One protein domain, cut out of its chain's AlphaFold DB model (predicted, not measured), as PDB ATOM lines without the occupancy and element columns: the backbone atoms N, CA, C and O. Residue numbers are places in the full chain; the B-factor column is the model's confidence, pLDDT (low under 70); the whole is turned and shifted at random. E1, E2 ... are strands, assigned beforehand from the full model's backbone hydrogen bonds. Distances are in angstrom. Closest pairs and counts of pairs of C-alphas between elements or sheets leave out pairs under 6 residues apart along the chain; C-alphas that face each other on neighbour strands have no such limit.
ATOM      1  N   ARG A 159      32.574  15.467  24.994       91.00
ATOM      2  CA  ARG A 159      31.318  14.843  24.573       91.00
ATOM      3  C   ARG A 159      31.569  13.462  23.994       91.00
ATOM      4  O   ARG A 159      32.355  13.316  23.061       91.00
ATOM      5  N   TYR A 160      30.823  12.482  24.479       93.44
ATOM      6  CA  TYR A 160      30.849  11.112  23.987       93.44
ATOM      7  C   TYR A 160      29.435  10.585  23.749       93.44
ATOM      8  O   TYR A 160      28.458  11.092  24.298       93.44
ATOM      9  N   THR A 161      29.330   9.563  22.912       93.88
ATOM     10  CA  THR A 161      28.133   8.756  22.704       93.88
ATOM     11  C   THR A 161      28.392   7.358  23.252       93.88
ATOM     12  O   THR A 161      29.365   6.719  22.853       93.88
ATOM     13  N   VAL A 162      27.512   6.881  24.128       95.31
ATOM     14  CA  VAL A 162      27.469   5.496  24.604       95.31
ATOM     15  C   VAL A 162      26.447   4.750  23.752       95.31
ATOM     16  O   VAL A 162      25.256   5.051  23.815       95.31
ATOM     17  N   LEU A 163      26.909   3.807  22.937       94.50
ATOM     18  CA  LEU A 163      26.067   2.924  22.133       94.50
ATOM     19  C   LEU A 163      25.877   1.614  22.898       94.50
ATOM     20  O   LEU A 163      26.854   0.891  23.102       94.50
ATOM     21  N   LEU A 164      24.643   1.328  23.317       94.75
ATOM     22  CA  LEU A 164      24.326   0.173  24.167       94.75
ATOM     23  C   LEU A 164      23.956  -1.098  23.393       94.75
ATOM     24  O   LEU A 164      24.068  -2.181  23.949       94.75
ATOM     25  N   ASP A 165      23.507  -0.982  22.140       92.56
ATOM     26  CA  ASP A 165      23.120  -2.151  21.335       92.56
ATOM     27  C   ASP A 165      24.295  -2.959  20.740       92.56
ATOM     28  O   ASP A 165      24.115  -4.159  20.531       92.56
ATOM     29  N   PRO A 166      25.469  -2.374  20.412       93.88
ATOM     30  CA  PRO A 166      26.649  -3.164  20.063       93.88
ATOM     31  C   PRO A 166      27.099  -4.064  21.221       93.88
ATOM     32  O   PRO A 166      26.996  -3.672  22.380       93.88
ATOM     33  N   ASP A 167      27.662  -5.228  20.893       90.69
ATOM     34  CA  ASP A 167      28.248  -6.158  21.863       90.69
ATOM     35  C   ASP A 167      29.739  -6.403  21.527       90.69
ATOM     36  O   ASP A 167      30.029  -7.001  20.482       90.69
ATOM     37  N   PRO A 168      30.694  -5.898  22.337       92.12
ATOM     38  CA  PRO A 168      30.477  -5.125  23.564       92.12
ATOM     39  C   PRO A 168      29.974  -3.687  23.293       92.12
ATOM     40  O   PRO A 168      30.207  -3.151  22.199       92.12
ATOM     41  N   PRO A 169      29.340  -3.024  24.285       94.25
ATOM     42  CA  PRO A 169      28.930  -1.625  24.180       94.25
ATOM     43  C   PRO A 169      30.093  -0.701  23.815       94.25
ATOM     44  O   PRO A 169      31.232  -0.904  24.240       94.25
ATOM     45  N   LEU A 170      29.811   0.351  23.040       94.06
ATOM     46  CA  LEU A 170      30.846   1.233  22.493       94.06
ATOM     47  C   LEU A 170      30.738   2.656  23.035       94.06
ATOM     48  O   LEU A 170      29.671   3.268  23.000       94.06
ATOM     49  N   LEU A 171      31.879   3.229  23.418       93.12
ATOM     50  CA  LEU A 171      32.029   4.652  23.722       93.12
ATOM     51  C   LEU A 171      32.706   5.357  22.538       93.12
ATOM     52  O   LEU A 171      33.823   5.007  22.159       93.12
ATOM     53  N   LYS A 172      32.046   6.353  21.938       92.12
ATOM     54  CA  LYS A 172      32.570   7.100  20.779       92.12
ATOM     55  C   LYS A 172      32.647   8.598  21.061       92.12
ATOM     56  O   LYS A 172      31.652   9.146  21.531       92.12
ATOM     57  N   PRO A 173      33.762   9.287  20.772       92.75
ATOM     58  CA  PRO A 173      33.814  10.742  20.885       92.75
ATOM     59  C   PRO A 173      32.807  11.394  19.928       92.75
ATOM     60  O   PRO A 173      32.507  10.861  18.855       92.75
ATOM     61  N   ARG A 174      32.250  12.540  20.327       87.31
ATOM     62  CA  ARG A 174      31.359  13.350  19.484       87.31
ATOM     63  C   ARG A 174      32.123  14.537  18.902       87.31
ATOM     64  O   ARG A 174      32.737  15.298  19.643       87.31
ATOM     65  N   GLY A 175      31.993  14.737  17.592       81.25
ATOM     66  CA  GLY A 175      32.698  15.775  16.832       81.25
ATOM     67  C   GLY A 175      33.855  15.194  16.019       81.25
ATOM     68  O   GLY A 175      33.864  13.999  15.727       81.25
ATOM     69  N   ASP A 176      34.822  16.039  15.669       75.44
ATOM     70  CA  ASP A 176      35.972  15.650  14.837       75.44
ATOM     71  C   ASP A 176      37.112  14.992  15.637       75.44
ATOM     72  O   ASP A 176      38.084  14.508  15.055       75.44
ATOM     73  N   ASP A 177      37.010  14.946  16.970       73.25
ATOM     74  CA  ASP A 177      38.006  14.280  17.809       73.25
ATOM     75  C   ASP A 177      37.887  12.757  17.668       73.25
ATOM     76  O   ASP A 177      36.831  12.174  17.901       73.25
ATOM     77  N   ARG A 178      38.986  12.112  17.271       79.25
ATOM     78  CA  ARG A 178      39.096  10.654  17.090       79.25
ATOM     79  C   ARG A 178      40.132  10.017  18.015       79.25
ATOM     80  O   ARG A 178      40.492   8.857  17.815       79.25
ATOM     81  N   ARG A 179      40.654  10.765  18.989       79.38
ATOM     82  CA  ARG A 179      41.675  10.253  19.909       79.38
ATOM     83  C   ARG A 179      41.107   9.187  20.856       79.38
ATOM     84  O   ARG A 179      39.918   9.231  21.182       79.38
ATOM     85  N   PRO A 180      41.946   8.234  21.308       82.12
ATOM     86  CA  PRO A 180      41.568   7.298  22.363       82.12
ATOM     87  C   PRO A 180      41.235   8.048  23.663       82.12
ATOM     88  O   PRO A 180      41.722   9.156  23.887       82.12
ATOM     89  N   PHE A 181      40.408   7.440  24.519       87.50
ATOM     90  CA  PHE A 181      40.020   8.010  25.812       87.50
ATOM     91  C   PHE A 181      41.235   8.039  26.754       87.50
ATOM     92  O   PHE A 181      41.550   7.051  27.411       87.50
ATOM     93  N   SER A 182      41.957   9.159  26.774       87.56
ATOM     94  CA  SER A 182      43.136   9.372  27.613       87.56
ATOM     95  C   SER A 182      43.136  10.814  28.101       87.56
ATOM     96  O   SER A 182      43.264  11.748  27.309       87.56
ATOM     97  N   TYR A 183      42.948  10.983  29.408       87.19
ATOM     98  CA  TYR A 183      42.836  12.284  30.055       87.19
ATOM     99  C   TYR A 183      43.633  12.289  31.352       87.19
ATOM    100  O   TYR A 183      43.704  11.280  32.056       87.19
ATOM    101  N   LYS A 184      44.218  13.442  31.667       82.62
ATOM    102  CA  LYS A 184      44.832  13.714  32.961       82.62
ATOM    103  C   LYS A 184      43.876  14.607  33.736       82.62
ATOM    104  O   LYS A 184      43.386  15.579  33.181       82.62
ATOM    105  N   VAL A 185      43.633  14.273  34.998       82.50
ATOM    106  CA  VAL A 185      42.876  15.122  35.921       82.50
ATOM    107  C   VAL A 185      43.763  15.479  37.104       82.50
ATOM    108  O   VAL A 185      44.540  14.647  37.579       82.50
ATOM    109  N   GLY A 186      43.682  16.727  37.554       70.88
ATOM    110  CA  GLY A 186      44.417  17.228  38.714       70.88
ATOM    111  C   GLY A 186      43.516  18.046  39.642       70.88
ATOM    112  O   GLY A 186      42.390  18.361  39.263       70.88
ATOM    113  N   PRO A 187      43.997  18.421  40.842       65.94
ATOM    114  CA  PRO A 187      43.219  19.225  41.790       65.94
ATOM    115  C   PRO A 187      42.678  20.537  41.198       65.94
ATOM    116  O   PRO A 187      41.545  20.907  41.486       65.94
ATOM    117  N   ASP A 188      43.461  21.186  40.331       64.12
ATOM    118  CA  ASP A 188      43.111  22.449  39.662       64.12
ATOM    119  C   ASP A 188      42.745  22.274  38.174       64.12
ATOM    120  O   ASP A 188      42.499  23.258  37.479       64.12
ATOM    121  N   ASP A 189      42.708  21.032  37.678       67.50
ATOM    122  CA  ASP A 189      42.426  20.694  36.274       67.50
ATOM    123  C   ASP A 189      41.396  19.551  36.193       67.50
ATOM    124  O   ASP A 189      41.747  18.393  35.929       67.50
ATOM    125  N   PRO A 190      40.125  19.827  36.541       80.31
ATOM    126  CA  PRO A 190      39.055  18.849  36.425       80.31
ATOM    127  C   PRO A 190      38.602  18.695  34.967       80.31
ATOM    128  O   PRO A 190      38.445  19.675  34.245       80.31
ATOM    129  N   GLU A 191      38.283  17.465  34.562       83.69
ATOM    130  CA  GLU A 191      37.652  17.171  33.270       83.69
ATOM    131  C   GLU A 191      36.172  16.819  33.471       83.69
ATOM    132  O   GLU A 191      35.802  16.086  34.393       83.69
ATOM    133  N   VAL A 192      35.310  17.336  32.593       86.69
ATOM    134  CA  VAL A 192      33.866  17.058  32.596       86.69
ATOM    135  C   VAL A 192      33.524  16.233  31.365       86.69
ATOM    136  O   VAL A 192      33.884  16.604  30.251       86.69
ATOM    137  N   PHE A 193      32.781  15.140  31.542       88.81
ATOM    138  CA  PHE A 193      32.332  14.277  30.449       88.81
ATOM    139  C   PHE A 193      30.815  14.363  30.283       88.81
ATOM    140  O   PHE A 193      30.060  14.145  31.230       88.81
ATOM    141  N   GLU A 194      30.359  14.651  29.067       89.00
ATOM    142  CA  GLU A 194      28.943  14.628  28.693       89.00
ATOM    143  C   GLU A 194      28.683  13.386  27.838       89.00
ATOM    144  O   GLU A 194      29.214  13.255  26.732       89.00
ATOM    145  N   LEU A 195      27.862  12.469  28.354       92.25
ATOM    146  CA  LEU A 195      27.572  11.191  27.711       92.25
ATOM    147  C   LEU A 195      26.160  11.196  27.119       92.25
ATOM    148  O   LEU A 195      25.164  11.233  27.840       92.25
ATOM    149  N   LEU A 196      26.070  11.124  25.794       91.62
ATOM    150  CA  LEU A 196      24.827  10.843  25.088       91.62
ATOM    151  C   LEU A 196      24.619   9.329  25.031       91.62
ATOM    152  O   LEU A 196      25.328   8.633  24.311       91.62
ATOM    153  N   VAL A 197      23.635   8.820  25.759       93.19
ATOM    154  CA  VAL A 197      23.331   7.385  25.792       93.19
ATOM    155  C   VAL A 197      22.311   7.044  24.712       93.19
ATOM    156  O   VAL A 197      21.263   7.686  24.622       93.19
ATOM    157  N   VAL A 198      22.611   6.035  23.897       91.88
ATOM    158  CA  VAL A 198      21.765   5.576  22.792       91.88
ATOM    159  C   VAL A 198      21.515   4.076  22.930       91.88
ATOM    160  O   VAL A 198      22.448   3.274  22.917       91.88
ATOM    161  N   ALA A 199      20.232   3.731  23.030       91.25
ATOM    162  CA  ALA A 199      19.698   2.393  22.818       91.25
ATOM    163  C   ALA A 199      18.554   2.509  21.803       91.25
ATOM    164  O   ALA A 199      17.616   3.287  21.999       91.25
ATOM    165  N   GLU A 200      18.648   1.770  20.708       87.56
ATOM    166  CA  GLU A 200      17.680   1.756  19.613       87.56
ATOM    167  C   GLU A 200      16.768   0.534  19.669       87.56
ATOM    168  O   GLU A 200      15.637   0.600  19.185       87.56
ATOM    169  N   ARG A 201      17.243  -0.587  20.231       85.69
ATOM    170  CA  ARG A 201      16.520  -1.872  20.175       85.69
ATOM    171  C   ARG A 201      16.456  -2.613  21.503       85.69
ATOM    172  O   ARG A 201      15.657  -3.533  21.638       85.69
ATOM    173  N   SER A 202      17.286  -2.233  22.468       85.69
ATOM    174  CA  SER A 202      17.426  -2.944  23.735       85.69
ATOM    175  C   SER A 202      16.798  -2.210  24.922       85.69
ATOM    176  O   SER A 202      16.711  -0.981  24.984       85.69
ATOM    177  N   TYR A 203      16.376  -3.001  25.907       90.56
ATOM    178  CA  TYR A 203      16.353  -2.571  27.298       90.56
ATOM    179  C   TYR A 203      17.659  -3.034  27.944       90.56
ATOM    180  O   TYR A 203      17.916  -4.233  28.036       90.56
ATOM    181  N   ALA A 204      18.484  -2.083  28.368       92.44
ATOM    182  CA  ALA A 204      19.815  -2.329  28.894       92.44
ATOM    183  C   ALA A 204      19.915  -1.900  30.362       92.44
ATOM    184  O   ALA A 204      19.521  -0.791  30.737       92.44
ATOM    185  N   VAL A 205      20.491  -2.781  31.181       94.62
ATOM    186  CA  VAL A 205      20.933  -2.492  32.548       94.62
ATOM    187  C   VAL A 205      22.454  -2.415  32.516       94.62
ATOM    188  O   VAL A 205      23.102  -3.406  32.191       94.62
ATOM    189  N   TRP A 206      23.028  -1.251  32.802       94.69
ATOM    190  CA  TRP A 206      24.434  -0.983  32.499       94.69
ATOM    191  C   TRP A 206      25.109  -0.093  33.547       94.69
ATOM    192  O   TRP A 206      24.460   0.538  34.380       94.69
ATOM    193  N   ALA A 207      26.437  -0.069  33.525       95.12
ATOM    194  CA  ALA A 207      27.277   0.838  34.297       95.12
ATOM    195  C   ALA A 207      28.512   1.186  33.466       95.12
ATOM    196  O   ALA A 207      28.770   0.550  32.442       95.12
ATOM    197  N   LEU A 208      29.258   2.187  33.909       95.06
ATOM    198  CA  LEU A 208      30.542   2.538  33.318       95.06
ATOM    199  C   LEU A 208      31.662   2.017  34.208       95.06
ATOM    200  O   LEU A 208      31.537   1.982  35.431       95.06
ATOM    201  N   GLU A 209      32.764   1.647  33.584       94.88
ATOM    202  CA  GLU A 209      34.003   1.298  34.260       94.88
ATOM    203  C   GLU A 209      35.080   2.251  33.752       94.88
ATOM    204  O   GLU A 209      35.224   2.458  32.547       94.88
ATOM    205  N   LEU A 210      35.756   2.913  34.688       94.06
ATOM    206  CA  LEU A 210      36.815   3.871  34.412       94.06
ATOM    207  C   LEU A 210      38.125   3.323  34.954       94.06
ATOM    208  O   LEU A 210      38.334   3.300  36.169       94.06
ATOM    209  N   ASP A 211      39.001   2.930  34.043       94.25
ATOM    210  CA  ASP A 211      40.369   2.561  34.372       94.25
ATOM    211  C   ASP A 211      41.193   3.812  34.671       94.25
ATOM    212  O   ASP A 211      41.107   4.828  33.973       94.25
ATOM    213  N   TRP A 212      42.000   3.747  35.723       92.94
ATOM    214  CA  TRP A 212      42.843   4.849  36.160       92.94
ATOM    215  C   TRP A 212      44.202   4.350  36.633       92.94
ATOM    216  O   TRP A 212      44.358   3.232  37.123       92.94
ATOM    217  N   ILE A 213      45.183   5.241  36.514       88.81
ATOM    218  CA  ILE A 213      46.517   5.095  37.082       88.81
ATOM    219  C   ILE A 213      46.805   6.374  37.866       88.81
ATOM    220  O   ILE A 213      46.595   7.479  37.364       88.81
ATOM    221  N   CYS A 214      47.256   6.221  39.103       88.25
ATOM    222  CA  CYS A 214      47.660   7.296  39.991       88.25
ATOM    223  C   CYS A 214      48.965   6.870  40.666       88.25
ATOM    224  O   CYS A 214      48.953   5.987  41.520       88.25
ATOM    225  N   GLU A 215      50.076   7.477  40.247       90.25
ATOM    226  CA  GLU A 215      51.427   7.127  40.702       90.25
ATOM    227  C   GLU A 215      51.747   5.635  40.489       90.25
ATOM    228  O   GLU A 215      51.823   5.185  39.346       90.25
ATOM    229  N   ASP A 216      51.939   4.873  41.564       91.19
ATOM    230  CA  ASP A 216      52.220   3.434  41.559       91.19
ATOM    231  C   ASP A 216      50.951   2.567  41.621       91.19
ATOM    232  O   ASP A 216      51.020   1.336  41.571       91.19
ATOM    233  N   ARG A 217      49.774   3.195  41.709       90.81
ATOM    234  CA  ARG A 217      48.484   2.514  41.795       90.81
ATOM    235  C   ARG A 217      47.754   2.546  40.466       90.81
ATOM    236  O   ARG A 217      47.684   3.569  39.797       90.81
ATOM    237  N   GLN A 218      47.101   1.441  40.152       95.62
ATOM    238  CA  GLN A 218      46.139   1.344  39.062       95.62
ATOM    239  C   GLN A 218      44.874   0.645  39.549       95.62
ATOM    240  O   GLN A 218      44.914  -0.115  40.523       95.62
ATOM    241  N   GLY A 219      43.756   0.896  38.886       92.50
ATOM    242  CA  GLY A 219      42.501   0.237  39.206       92.50
ATOM    243  C   GLY A 219      41.377   0.648  38.275       92.50
ATOM    244  O   GLY A 219      41.552   1.483  37.393       92.50
ATOM    245  N   THR A 220      40.212   0.068  38.524       95.06
ATOM    246  CA  THR A 220      38.990   0.335  37.772       95.06
ATOM    247  C   THR A 220      37.928   0.813  38.745       95.06
ATOM    248  O   THR A 220      37.619   0.140  39.731       95.06
ATOM    249  N   THR A 221      37.371   1.992  38.490       93.25
ATOM    250  CA  THR A 221      36.257   2.542  39.264       93.25
ATOM    251  C   THR A 221      34.960   2.318  38.510       93.25
ATOM    252  O   THR A 221      34.804   2.768  37.375       93.25
ATOM    253  N   ARG A 222      33.997   1.664  39.161       92.50
ATOM    254  CA  ARG A 222      32.634   1.552  38.645       92.50
ATOM    255  C   ARG A 222      31.880   2.857  38.880       92.50
ATOM    256  O   ARG A 222      31.864   3.381  39.992       92.50
ATOM    257  N   ILE A 223      31.239   3.351  37.833       90.88
ATOM    258  CA  ILE A 223      30.393   4.538  37.847       90.88
ATOM    259  C   ILE A 223      28.968   4.088  37.540       90.88
ATOM    260  O   ILE A 223      28.668   3.553  36.468       90.88
ATOM    261  N   ASP A 224      28.089   4.309  38.504       90.06
ATOM    262  CA  ASP A 224      26.677   3.970  38.445       90.06
ATOM    263  C   ASP A 224      25.842   5.038  39.178       90.06
ATOM    264  O   ASP A 224      26.360   6.070  39.619       90.06
ATOM    265  N   LEU A 225      24.529   4.840  39.270       79.94
ATOM    266  CA  LEU A 225      23.630   5.759  39.957       79.94
ATOM    267  C   LEU A 225      23.607   5.457  41.463       79.94
ATOM    268  O   LEU A 225      22.658   4.860  41.969       79.94
ATOM    269  N   ALA A 226      24.658   5.879  42.169       84.38
ATOM    270  CA  ALA A 226      24.787   5.767  43.626       84.38
ATOM    271  C   ALA A 226      24.569   4.333  44.166       84.38
ATOM    272  O   ALA A 226      23.826   4.123  45.125       84.38
ATOM    273  N   GLY A 227      25.216   3.346  43.542       86.38
ATOM    274  CA  GLY A 227      25.112   1.924  43.884       86.38
ATOM    275  C   GLY A 227      24.052   1.161  43.084       86.38
ATOM    276  O   GLY A 227      23.794  -0.014  43.357       86.38
ATOM    277  N   HIS A 228      23.415   1.801  42.101       86.88
ATOM    278  CA  HIS A 228      22.427   1.172  41.228       86.88
ATOM    279  C   HIS A 228      22.823   1.297  39.756       86.88
ATOM    280  O   HIS A 228      23.134   2.400  39.310       86.88
ATOM    281  N   PRO A 229      22.752   0.214  38.957       91.19
ATOM    282  CA  PRO A 229      23.041   0.309  37.533       91.19
ATOM    283  C   PRO A 229      22.038   1.231  36.831       91.19
ATOM    284  O   PRO A 229      20.851   1.286  37.186       91.19
ATOM    285  N   PHE A 230      22.514   1.918  35.797       87.81
ATOM    286  CA  PHE A 230      21.667   2.663  34.880       87.81
ATOM    287  C   PHE A 230      20.712   1.711  34.162       87.81
ATOM    288  O   PHE A 230      21.032   0.552  33.892       87.81
ATOM    289  N   ARG A 231      19.522   2.215  33.841       91.00
ATOM    290  CA  ARG A 231      18.520   1.502  33.051       91.00
ATOM    291  C   ARG A 231      18.135   2.371  31.873       91.00
ATOM    292  O   ARG A 231      17.764   3.531  32.058       91.00
ATOM    293  N   THR A 232      18.221   1.820  30.675       89.06
ATOM    294  CA  THR A 232      17.897   2.537  29.442       89.06
ATOM    295  C   THR A 232      17.035   1.644  28.575       89.06
ATOM    296  O   THR A 232      17.394   0.504  28.308       89.06
ATOM    297  N   MET A 233      15.882   2.155  28.161       89.25
ATOM    298  CA  MET A 233      14.979   1.468  27.248       89.25
ATOM    299  C   MET A 233      15.016   2.161  25.895       89.25
ATOM    300  O   MET A 233      14.999   3.395  25.830       89.25
ATOM    301  N   ALA A 234      15.047   1.366  24.832       87.62
ATOM    302  CA  ALA A 234      14.938   1.857  23.476       87.62
ATOM    303  C   ALA A 234      13.691   2.724  23.286       87.62
ATOM    304  O   ALA A 234      12.566   2.334  23.615       87.62
TER     305      ALA A 234
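What this domain is: This is residues 159 to 234 of the 245 residues of an uncharacterized protein of Streptomyces seoulensis (UniProt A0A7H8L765). A small three-strand sheet, E2, E1 and E3, stands across an open gap from a long two-strand ribbon, in which E4 runs on into E5 and the chain folds back through E6 and E7. Residues 185 to 190, within the long link from E2 to E3, stick out. The printed part has 76 residues with seven named strands, E1 to E7 in order, and no named helix; the class is all strand, with under half of the residues, 37, in named elements. The three-strand sheet, order E2, E1, E3, is mixed; the pairs E4, E7 and E5, E6 are antiparallel. The whole is only just loose, close to compact, with a radius of gyration of the C-alphas of 14.1 A and spans of 41 by 33 by 21 A.

Where its parts are: E1 is residues 159 to 163, 13.3 A long, from C-alpha 159 at (31.318, 14.843, 24.573). E2 is residues 170 to 173, and E3 is residues 193 to 198, 15.7 A. E4 is residues 203 to 206, E5 208 to 214, 19.0 A, E6 217 to 223, 18.6 A, and E7 230 to 233, ending at C-alpha 233 (14.979, 1.468, 27.248).

How they stand to each other: E1, the inner strand, is parallel to E3 at 29 degrees, with N 162 and O 196 2.8 A apart. E1 and E2 are an antiparallel hairpin, N 161 to O 172 2.7 A. E3 and E7 are only just apart, closest C-alphas 8.1 A. E4 and E7 are antiparallel at 165 degrees, N 204 to O 232 2.8 A. E4 runs on into E5 at 20 degrees. E5 and E6 are an antiparallel hairpin, N 212 to O 219 2.8 A.

The domain as a whole: The farthest C-alphas, of Arg 201 and Asp 216, are 42.0 A apart. The printed part has no cut. The link from E2 to E3, 19 residues, is long. Mean pLDDT of the printed part is 88.3; residues 187 to 189 are under 70.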